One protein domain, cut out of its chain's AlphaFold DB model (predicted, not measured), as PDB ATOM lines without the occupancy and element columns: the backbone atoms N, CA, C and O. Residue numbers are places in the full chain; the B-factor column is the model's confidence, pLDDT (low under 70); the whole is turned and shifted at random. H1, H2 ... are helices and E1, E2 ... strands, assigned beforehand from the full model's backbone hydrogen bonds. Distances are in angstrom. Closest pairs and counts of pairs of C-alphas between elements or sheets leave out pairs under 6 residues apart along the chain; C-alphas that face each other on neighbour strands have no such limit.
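AT A GLANCE: This is residues 73 to 143 of the 150 residues of the protein "Peptidase propeptide and YPEB domain-containing protein" of Paenibacillus sp. GP183 (UniProt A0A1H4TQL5). You are looking at a twisted sheet of four strands with the helix H2 packed over one of its faces, while the short helix H1 sits at one end of the sheet, by the hairpin of E1 and E2. The printed part has 71 residues, with two named helices followed by four named strands, in the order H1 H2 E1 E2 E3 E4. The sheet's order is E1 - E2 - E3 - E4, all antiparallel, and the class is mixed, helices and strands. The whole is compact, with a radius of gyration of the C-alphas of 11.6 A, and elongated in outline, spanning 37 by 20 by 18 A.

IN THESE COORDINATES: Find C-alpha 73 at (-35.191, -30.859, -38.632); here H1 begins and runs to residue 79. H2 follows at residues 84 to 94, 15.7 A from first to last C-alpha. Next look for E1 at residues 98 to 107, 24.4 A long, which starts with C-alpha 98 at (-43.654, -26.025, -15.616) and bends by 56 degrees at residue 104. E2, residues 110 to 118, is 25.4 A long, and E3, residues 124 to 130, is 19.6 A long. E4, residues 136 to 142, is 16.6 A long and ends with C-alpha 142 at (-54.916, -32.887, -22.048).

HOW THE PARTS SIT: Start with the sheet, a meander, each strand the antiparallel neighbour of the one before. E1 and E2 form a hairpin at 160 degrees between their directions, with N 103 and O 114 at 2.9 A, within hydrogen-bond range. In the hairpin of E2 and E3, at 156 degrees, look at N 115 and O 127, 2.8 A. In that of E3 and E4, at 166 degrees, N 126 and O 140 are 2.8 A apart. The edge strands E1 and E4 are apart. H1 and H2 make two layers with the sheet, helices on one face of it. H2 is on the sheet; its closest C-alphas to E3 are those of Ala 91 and Val 127, 6.0 A, and to E2 those of Thr 88 and Val 115, 6.4 A. H1 is on the sheet too, at a height over the sheet of 8.8 A, and its closest C-alphas to E2 are those of Leu 76 and Ala 111, 5.6 A. H1 and H2 are apart. In both helices every O i to N i+4 pair is within hydrogen-bond range.

THE WHOLE: The C-alphas farthest apart are those of Asp 75 and Asn 121, 37.0 A. The printed part has no cut, and its five links between named elements are tight. The mean pLDDT of the printed part is 81.9; residues 73 to 79 and 142 to 143 are under 70.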
ATOM      1  N   GLN A  73     -34.975 -31.892 -39.647       54.12
ATOM      2  CA  GLN A  73     -35.191 -30.859 -38.632       54.12
ATOM      3  C   GLN A  73     -34.499 -29.540 -38.994       54.12
ATOM      4  O   GLN A  73     -34.945 -28.466 -38.590       54.12
ATOM      5  N   VAL A  74     -33.436 -29.603 -39.800       60.12
ATOM      6  CA  VAL A  74     -32.673 -28.430 -40.252       60.12
ATOM      7  C   VAL A  74     -33.515 -27.541 -41.173       60.12
ATOM      8  O   VAL A  74     -33.432 -26.317 -41.097       60.12
ATOM      9  N   ASP A  75     -34.360 -28.128 -42.023       62.06
ATOM     10  CA  ASP A  75     -35.193 -27.358 -42.953       62.06
ATOM     11  C   ASP A  75     -36.418 -26.724 -42.275       62.06
ATOM     12  O   ASP A  75     -36.841 -25.631 -42.659       62.06
ATOM     13  N   LEU A  76     -36.931 -27.338 -41.207       62.47
ATOM     14  CA  LEU A  76     -37.943 -26.722 -40.343       62.47
ATOM     15  C   LEU A  76     -37.346 -25.578 -39.518       62.47
ATOM     16  O   LEU A  76     -37.944 -24.508 -39.424       62.47
ATOM     17  N   GLN A  77     -36.130 -25.754 -38.996       62.28
ATOM     18  CA  GLN A  77     -35.415 -24.701 -38.269       62.28
ATOM     19  C   GLN A  77     -35.061 -23.498 -39.155       62.28
ATOM     20  O   GLN A  77     -35.092 -22.370 -38.678       62.28
ATOM     21  N   LYS A  78     -34.787 -23.694 -40.452       68.19
ATOM     22  CA  LYS A  78     -34.592 -22.579 -41.404       68.19
ATOM     23  C   LYS A  78     -35.856 -21.745 -41.628       68.19
ATOM     24  O   LYS A  78     -35.754 -20.574 -41.986       68.19
ATOM     25  N   GLN A  79     -37.031 -22.355 -41.488       65.75
ATOM     26  CA  GLN A  79     -38.319 -21.674 -41.643       65.75
ATOM     27  C   GLN A  79     -38.807 -21.063 -40.327       65.75
ATOM     28  O   GLN A  79     -39.522 -20.058 -40.342       65.75
ATOM     29  N   ALA A  80     -38.385 -21.632 -39.197       75.06
ATOM     30  CA  ALA A  80     -38.591 -21.062 -37.880       75.06
ATOM     31  C   ALA A  80     -37.849 -19.721 -37.761       75.06
ATOM     32  O   ALA A  80     -36.628 -19.635 -37.870       75.06
ATOM     33  N   LYS A  81     -38.604 -18.646 -37.538       81.31
ATOM     34  CA  LYS A  81     -38.063 -17.310 -37.258       81.31
ATOM     35  C   LYS A  81     -37.854 -17.069 -35.767       81.31
ATOM     36  O   LYS A  81     -37.151 -16.128 -35.407       81.31
ATOM     37  N   ILE A  82     -38.483 -17.881 -34.920       79.06
ATOM     38  CA  ILE A  82     -38.343 -17.843 -33.464       79.06
ATOM     39  C   ILE A  82     -37.634 -19.105 -32.983       79.06
ATOM     40  O   ILE A  82     -37.707 -20.149 -33.626       79.06
ATOM     41  N   THR A  83     -36.979 -19.024 -31.829       82.88
ATOM     42  CA  THR A  83     -36.311 -20.179 -31.216       82.88
ATOM     43  C   THR A  83     -37.256 -20.967 -30.304       82.88
ATOM     44  O   THR A  83     -38.310 -20.477 -29.882       82.88
ATOM     45  N   LYS A  84     -36.839 -22.183 -29.922       82.00
ATOM     46  CA  LYS A  84     -37.510 -23.004 -28.897       82.00
ATOM     47  C   LYS A  84     -37.759 -22.211 -27.603       82.00
ATOM     48  O   LYS A  84     -38.844 -22.283 -27.027       82.00
ATOM     49  N   GLU A  85     -36.776 -21.435 -27.153       80.50
ATOM     50  CA  GLU A  85     -36.867 -20.630 -25.927       80.50
ATOM     51  C   GLU A  85     -37.892 -19.500 -26.044       80.50
ATOM     52  O   GLU A  85     -38.668 -19.252 -25.116       80.50
ATOM     53  N   GLN A  86     -37.951 -18.845 -27.207       79.62
ATOM     54  CA  GLN A  86     -38.961 -17.824 -27.469       79.62
ATOM     55  C   GLN A  86     -40.368 -18.420 -27.469       79.62
ATOM     56  O   GLN A  86     -41.255 -17.871 -26.818       79.62
ATOM     57  N   SER A  87     -40.563 -19.574 -28.116       82.38
ATOM     58  CA  SER A  87     -41.836 -20.303 -28.062       82.38
ATOM     59  C   SER A  87     -42.227 -20.663 -26.624       82.38
ATOM     60  O   SER A  87     -43.356 -20.426 -26.198       82.38
ATOM     61  N   THR A  88     -41.264 -21.137 -25.833       84.19
ATOM     62  CA  THR A  88     -41.473 -21.477 -24.419       84.19
ATOM     63  C   THR A  88     -41.912 -20.262 -23.602       84.19
ATOM     64  O   THR A  88     -42.838 -20.349 -22.797       84.19
ATOM     65  N   THR A  89     -41.291 -19.106 -23.837       83.94
ATOM     66  CA  THR A  89     -41.657 -17.841 -23.185       83.94
ATOM     67  C   THR A  89     -43.083 -17.422 -23.549       83.94
ATOM     68  O   THR A  89     -43.858 -17.040 -22.677       83.94
ATOM     69  N   ILE A  90     -43.459 -17.543 -24.824       84.56
ATOM     70  CA  ILE A  90     -44.808 -17.220 -25.311       84.56
ATOM     71  C   ILE A  90     -45.850 -18.162 -24.693       84.56
ATOM     72  O   ILE A  90     -46.892 -17.713 -24.218       84.56
ATOM     73  N   ALA A  91     -45.563 -19.462 -24.656       84.56
ATOM     74  CA  ALA A  91     -46.469 -20.463 -24.108       84.56
ATOM     75  C   ALA A  91     -46.641 -20.320 -22.585       84.56
ATOM     76  O   ALA A  91     -47.768 -20.346 -22.091       84.56
ATOM     77  N   THR A  92     -45.553 -20.091 -21.842       86.75
ATOM     78  CA  THR A  92     -45.591 -19.892 -20.376       86.75
ATOM     79  C   THR A  92     -46.190 -18.550 -19.954       86.75
ATOM     80  O   THR A  92     -46.696 -18.427 -18.838       86.75
ATOM     81  N   ALA A  93     -46.188 -17.550 -20.842       85.81
ATOM     82  CA  ALA A  93     -46.920 -16.305 -20.630       85.81
ATOM     83  C   ALA A  93     -48.444 -16.512 -20.663       85.81
ATOM     84  O   ALA A  93     -49.167 -15.786 -19.985       85.81
ATOM     85  N   GLN A  94     -48.926 -17.505 -21.421       83.00
ATOM     86  CA  GLN A  94     -50.355 -17.810 -21.541       83.00
ATOM     87  C   GLN A  94     -50.828 -18.879 -20.560       83.00
ATOM     88  O   GLN A  94     -51.939 -18.786 -20.040       83.00
ATOM     89  N   VAL A  95     -50.001 -19.894 -20.313       82.50
ATOM     90  CA  VAL A  95     -50.303 -20.988 -19.391       82.50
ATOM     91  C   VAL A  95     -49.251 -21.004 -18.298       82.50
ATOM     92  O   VAL A  95     -48.081 -21.300 -18.532       82.50
ATOM     93  N   HIS A  96     -49.676 -20.710 -17.073       82.50
ATOM     94  CA  HIS A  96     -48.799 -20.810 -15.917       82.50
ATOM     95  C   HIS A  96     -48.536 -22.280 -15.584       82.50
ATOM     96  O   HIS A  96     -49.464 -23.057 -15.375       82.50
ATOM     97  N   GLY A  97     -47.263 -22.658 -15.516       86.38
ATOM     98  CA  GLY A  97     -46.869 -24.016 -15.169       86.38
ATOM     99  C   GLY A  97     -45.391 -24.280 -15.427       86.38
ATOM    100  O   GLY A  97     -44.610 -23.369 -15.691       86.38
ATOM    101  N   THR A  98     -45.009 -25.550 -15.323       86.81
ATOM    102  CA  THR A  98     -43.654 -26.025 -15.616       86.81
ATOM    103  C   THR A  98     -43.628 -26.650 -16.999       86.81
ATOM    104  O   THR A  98     -44.384 -27.582 -17.271       86.81
ATOM    105  N   VAL A  99     -42.736 -26.171 -17.859       87.81
ATOM    106  CA  VAL A  99     -42.537 -26.734 -19.197       87.81
ATOM    107  C   VAL A  99     -41.936 -28.127 -19.052       87.81
ATOM    108  O   VAL A  99     -40.917 -28.307 -18.385       87.81
ATOM    109  N   LYS A 100     -42.609 -29.118 -19.628       89.06
ATOM    110  CA  LYS A 100     -42.215 -30.527 -19.594       89.06
ATOM    111  C   LYS A 100     -41.406 -30.900 -20.811       89.06
ATOM    112  O   LYS A 100     -40.385 -31.563 -20.677       89.06
ATOM    113  N   ASP A 101     -41.877 -30.459 -21.967       84.69
ATOM    114  CA  ASP A 101     -41.274 -30.788 -23.239       84.69
ATOM    115  C   ASP A 101     -41.565 -29.704 -24.273       84.69
ATOM    116  O   ASP A 101     -42.561 -28.979 -24.170       84.69
ATOM    117  N   VAL A 102     -40.670 -29.584 -25.253       86.50
ATOM    118  CA  VAL A 102     -40.853 -28.673 -26.383       86.50
ATOM    119  C   VAL A 102     -40.358 -29.337 -27.656       86.50
ATOM    120  O   VAL A 102     -39.180 -29.694 -27.748       86.50
ATOM    121  N   GLN A 103     -41.217 -29.432 -28.663       84.38
ATOM    122  CA  GLN A 103     -40.901 -30.059 -29.945       84.38
ATOM    123  C   GLN A 103     -41.225 -29.122 -31.105       84.38
ATOM    124  O   GLN A 103     -42.122 -28.292 -31.009       84.38
ATOM    125  N   LEU A 104     -40.446 -29.220 -32.182       85.31
ATOM    126  CA  LEU A 104     -40.724 -28.536 -33.442       85.31
ATOM    127  C   LEU A 104     -41.367 -29.550 -34.382       85.31
ATOM    128  O   LEU A 104     -40.728 -30.534 -34.747       85.31
ATOM    129  N   GLU A 105     -42.611 -29.300 -34.747       83.50
ATOM    130  CA  GLU A 105     -43.418 -30.130 -35.632       83.50
ATOM    131  C   GLU A 105     -43.671 -29.398 -36.957       83.50
ATOM    132  O   GLU A 105     -43.632 -28.168 -37.020       83.50
ATOM    133  N   ASP A 106     -43.935 -30.155 -38.021       83.31
ATOM    134  CA  ASP A 106     -44.492 -29.617 -39.263       83.31
ATOM    135  C   ASP A 106     -46.005 -29.840 -39.268       83.31
ATOM    136  O   ASP A 106     -46.479 -30.976 -39.241       83.31
ATOM    137  N   GLU A 107     -46.772 -28.757 -39.304       79.94
ATOM    138  CA  GLU A 107     -48.223 -28.796 -39.419       79.94
ATOM    139  C   GLU A 107     -48.628 -28.207 -40.775       79.94
ATOM    140  O   GLU A 107     -48.648 -26.993 -40.973       79.94
ATOM    141  N   ASN A 108     -48.955 -29.080 -41.734       78.81
ATOM    142  CA  ASN A 108     -49.350 -28.707 -43.100       78.81
ATOM    143  C   ASN A 108     -48.291 -27.875 -43.857       78.81
ATOM    144  O   ASN A 108     -48.639 -26.923 -44.560       78.81
ATOM    145  N   GLY A 109     -47.004 -28.209 -43.722       81.06
ATOM    146  CA  GLY A 109     -45.907 -27.457 -44.337       81.06
ATOM    147  C   GLY A 109     -45.544 -26.169 -43.594       81.06
ATOM    148  O   GLY A 109     -44.846 -25.320 -44.148       81.06
ATOM    149  N   THR A 110     -46.057 -25.985 -42.375       79.50
ATOM    150  CA  THR A 110     -45.703 -24.872 -41.492       79.50
ATOM    151  C   THR A 110     -45.001 -25.410 -40.256       79.50
ATOM    152  O   THR A 110     -45.542 -26.251 -39.546       79.50
ATOM    153  N   ALA A 111     -43.821 -24.875 -39.955       85.56
ATOM    154  CA  ALA A 111     -43.115 -25.190 -38.722       85.56
ATOM    155  C   ALA A 111     -43.874 -24.625 -37.502       85.56
ATOM    156  O   ALA A 111     -44.169 -23.429 -37.436       85.56
ATOM    157  N   VAL A 112     -44.179 -25.475 -36.525       88.31
ATOM    158  CA  VAL A 112     -44.933 -25.147 -35.308       88.31
ATOM    159  C   VAL A 112     -44.222 -25.745 -34.099       88.31
ATOM    160  O   VAL A 112     -43.902 -26.927 -34.066       88.31
ATOM    161  N   TYR A 113     -43.987 -24.937 -33.072       87.88
ATOM    162  CA  TYR A 113     -43.489 -25.407 -31.788       87.88
ATOM    163  C   TYR A 113     -44.638 -25.889 -30.904       87.88
ATOM    164  O   TYR A 113     -45.517 -25.106 -30.556       87.88
ATOM    165  N   ASN A 114     -44.598 -27.146 -30.485       89.00
ATOM    166  CA  ASN A 114     -45.485 -27.711 -29.482       89.00
ATOM    167  C   ASN A 114     -44.809 -27.643 -28.104       89.00
ATOM    168  O   ASN A 114     -43.750 -28.238 -27.904       89.00
ATOM    169  N   VAL A 115     -45.388 -26.884 -27.173       89.94
ATOM    170  CA  VAL A 115     -44.899 -26.713 -25.800       89.94
ATOM    171  C   VAL A 115     -45.869 -27.400 -24.845       89.94
ATOM    172  O   VAL A 115     -47.019 -26.982 -24.722       89.94
ATOM    173  N   GLN A 116     -45.395 -28.407 -24.116       89.88
ATOM    174  CA  GLN A 116     -46.179 -29.070 -23.077       89.88
ATOM    175  C   GLN A 116     -45.906 -28.431 -21.718       89.88
ATOM    176  O   GLN A 116     -44.763 -28.387 -21.255       89.88
ATOM    177  N   ILE A 117     -46.955 -27.956 -21.051       88.69
ATOM    178  CA  ILE A 117     -46.875 -27.253 -19.768       88.69
ATOM    179  C   ILE A 117     -47.695 -28.006 -18.727       88.69
ATOM    180  O   ILE A 117     -48.899 -28.186 -18.880       88.69
ATOM    181  N   GLN A 118     -47.046 -28.420 -17.641       88.38
ATOM    182  CA  GLN A 118     -47.704 -29.020 -16.486       88.38
ATOM    183  C   GLN A 118     -48.070 -27.948 -15.457       88.38
ATOM    184  O   GLN A 118     -47.189 -27.284 -14.907       88.38
ATOM    185  N   ASP A 119     -49.356 -27.821 -15.149       85.94
ATOM    186  CA  ASP A 119     -49.833 -26.974 -14.053       85.94
ATOM    187  C   ASP A 119     -49.593 -27.650 -12.684       85.94
ATOM    188  O   ASP A 119     -49.383 -28.859 -12.566       85.94
ATOM    189  N   SER A 120     -49.658 -26.857 -11.619       85.00
ATOM    190  CA  SER A 120     -49.650 -27.244 -10.206       85.00
ATOM    191  C   SER A 120     -50.635 -28.366  -9.846       85.00
ATOM    192  O   SER A 120     -50.364 -29.152  -8.940       85.00
ATOM    193  N   ASN A 121     -51.744 -28.482 -10.581       82.81
ATOM    194  CA  ASN A 121     -52.738 -29.549 -10.434       82.81
ATOM    195  C   ASN A 121     -52.328 -30.874 -11.105       82.81
ATOM    196  O   ASN A 121     -53.070 -31.850 -11.046       82.81
ATOM    197  N   GLY A 122     -51.179 -30.912 -11.783       82.69
ATOM    198  CA  GLY A 122     -50.708 -32.070 -12.540       82.69
ATOM    199  C   GLY A 122     -51.340 -32.238 -13.924       82.69
ATOM    200  O   GLY A 122     -51.030 -33.211 -14.602       82.69
ATOM    201  N   LYS A 123     -52.190 -31.300 -14.359       85.56
ATOM    202  CA  LYS A 123     -52.757 -31.266 -15.714       85.56
ATOM    203  C   LYS A 123     -51.708 -30.803 -16.722       85.56
ATOM    204  O   LYS A 123     -51.000 -29.832 -16.457       85.56
ATOM    205  N   ILE A 124     -51.634 -31.481 -17.866       86.12
ATOM    206  CA  ILE A 124     -50.776 -31.095 -18.991       86.12
ATOM    207  C   ILE A 124     -51.596 -30.250 -19.962       86.12
ATOM    208  O   ILE A 124     -52.717 -30.604 -20.316       86.12
ATOM    209  N   THR A 125     -51.045 -29.115 -20.368       87.88
ATOM    210  CA  THR A 125     -51.597 -28.257 -21.415       87.88
ATOM    211  C   THR A 125     -50.598 -28.178 -22.548       87.88
ATOM    212  O   THR A 125     -49.447 -27.800 -22.337       87.88
ATOM    213  N   GLU A 126     -51.044 -28.522 -23.742       89.44
ATOM    214  CA  GLU A 126     -50.277 -28.399 -24.968       89.44
ATOM    215  C   GLU A 126     -50.566 -27.043 -25.605       89.44
ATOM    216  O   GLU A 126     -51.720 -26.649 -25.802       89.44
ATOM    217  N   VAL A 127     -49.506 -26.309 -25.921       89.12
ATOM    218  CA  VAL A 127     -49.581 -25.001 -26.565       89.12
ATOM    219  C   VAL A 127     -48.785 -25.062 -27.861       89.12
ATOM    220  O   VAL A 127     -47.565 -25.198 -27.844       89.12
ATOM    221  N   LYS A 128     -49.480 -24.934 -28.991       89.50
ATOM    222  CA  LYS A 128     -48.880 -24.861 -30.322       89.50
ATOM    223  C   LYS A 128     -48.632 -23.412 -30.709       89.50
ATOM    224  O   LYS A 128     -49.560 -22.602 -30.742       89.50
ATOM    225  N   VAL A 129     -47.381 -23.099 -31.018       86.69
ATOM    226  CA  VAL A 129     -46.894 -21.773 -31.396       86.69
ATOM    227  C   VAL A 129     -46.325 -21.839 -32.809       86.69
ATOM    228  O   VAL A 129     -45.392 -22.586 -33.069       86.69
ATOM    229  N   ASP A 130     -46.849 -21.035 -33.724       87.00
ATOM    230  CA  ASP A 130     -46.307 -20.858 -35.072       87.00
ATOM    231  C   ASP A 130     -44.832 -20.424 -34.994       87.00
ATOM    232  O   ASP A 130     -44.514 -19.375 -34.426       87.00
ATOM    233  N   ALA A 131     -43.926 -21.222 -35.563       84.81
ATOM    234  CA  ALA A 131     -42.490 -20.976 -35.487       84.81
ATOM    235  C   ALA A 131     -42.031 -19.800 -36.369       84.81
ATOM    236  O   ALA A 131     -40.945 -19.258 -36.159       84.81
ATOM    237  N   ALA A 132     -42.830 -19.372 -37.347       83.25
ATOM    238  CA  ALA A 132     -42.543 -18.221 -38.195       83.25
ATOM    239  C   ALA A 132     -43.031 -16.901 -37.578       83.25
ATOM    240  O   ALA A 132     -42.420 -15.857 -37.813       83.25
ATOM    241  N   THR A 133     -44.129 -16.915 -36.814       82.56
ATOM    242  CA  THR A 133     -44.747 -15.679 -36.294       82.56
ATOM    243  C   THR A 133     -44.752 -15.543 -34.773       82.56
ATOM    244  O   THR A 133     -44.962 -14.436 -34.275       82.56
ATOM    245  N   GLY A 134     -44.546 -16.627 -34.025       80.00
ATOM    246  CA  GLY A 134     -44.696 -16.641 -32.568       80.00
ATOM    247  C   GLY A 134     -46.144 -16.543 -32.096       80.00
ATOM    248  O   GLY A 134     -46.395 -16.220 -30.937       80.00
ATOM    249  N   LYS A 135     -47.124 -16.776 -32.974       81.12
ATOM    250  CA  LYS A 135     -48.540 -16.773 -32.595       81.12
ATOM    251  C   LYS A 135     -48.964 -18.145 -32.105       81.12
ATOM    252  O   LYS A 135     -48.646 -19.150 -32.725       81.12
ATOM    253  N   ILE A 136     -49.747 -18.180 -31.035       86.62
ATOM    254  CA  ILE A 136     -50.373 -19.422 -30.585       86.62
ATOM    255  C   ILE A 136     -51.501 -19.772 -31.546       86.62
ATOM    256  O   ILE A 136     -52.446 -19.000 -31.714       86.62
ATOM    257  N   THR A 137     -51.368 -20.922 -32.195       84.88
ATOM    258  CA  THR A 137     -52.342 -21.456 -33.151       84.88
ATOM    259  C   THR A 137     -53.307 -22.416 -32.477       84.88
ATOM    260  O   THR A 137     -54.469 -22.492 -32.874       84.88
ATOM    261  N   LYS A 138     -52.856 -23.114 -31.429       82.31
ATOM    262  CA  LYS A 138     -53.681 -24.052 -30.671       82.31
ATOM    263  C   LYS A 138     -53.275 -24.078 -29.203       82.31
ATOM    264  O   LYS A 138     -52.098 -23.987 -28.873       82.31
ATOM    265  N   GLN A 139     -54.259 -24.227 -28.331       87.44
ATOM    266  CA  GLN A 139     -54.065 -24.497 -26.914       87.44
ATOM    267  C   GLN A 139     -55.081 -25.561 -26.518       87.44
ATOM    268  O   GLN A 139     -56.284 -25.346 -26.672       87.44
ATOM    269  N   GLU A 140     -54.602 -26.701 -26.043       82.44
ATOM    270  CA  GLU A 140     -55.438 -27.839 -25.675       82.44
ATOM    271  C   GLU A 140     -54.971 -28.383 -24.329       82.44
ATOM    272  O   GLU A 140     -53.793 -28.656 -24.120       82.44
ATOM    273  N   GLN A 141     -55.891 -28.482 -23.375       82.25
ATOM    274  CA  GLN A 141     -55.601 -29.152 -22.118       82.25
ATOM    275  C   GLN A 141     -55.793 -30.645 -22.356       82.25
ATOM    276  O   GLN A 141     -56.886 -31.052 -22.745       82.25
ATOM    277  N   ALA A 142     -54.760 -31.446 -22.107       69.75
ATOM    278  CA  ALA A 142     -54.916 -32.887 -22.048       69.75
ATOM    279  C   ALA A 142     -55.799 -33.185 -20.834       69.75
ATOM    280  O   ALA A 142     -55.358 -33.136 -19.675       69.75
ATOM    281  N   ASP A 143     -57.088 -33.398 -21.085       68.00
ATOM    282  CA  ASP A 143     -57.975 -33.917 -20.067       68.00
ATOM    283  C   ASP A 143     -57.556 -35.355 -19.827       68.00
ATOM    284  O   ASP A 143     -57.701 -36.235 -20.665       68.00
TER     285      ASP A 143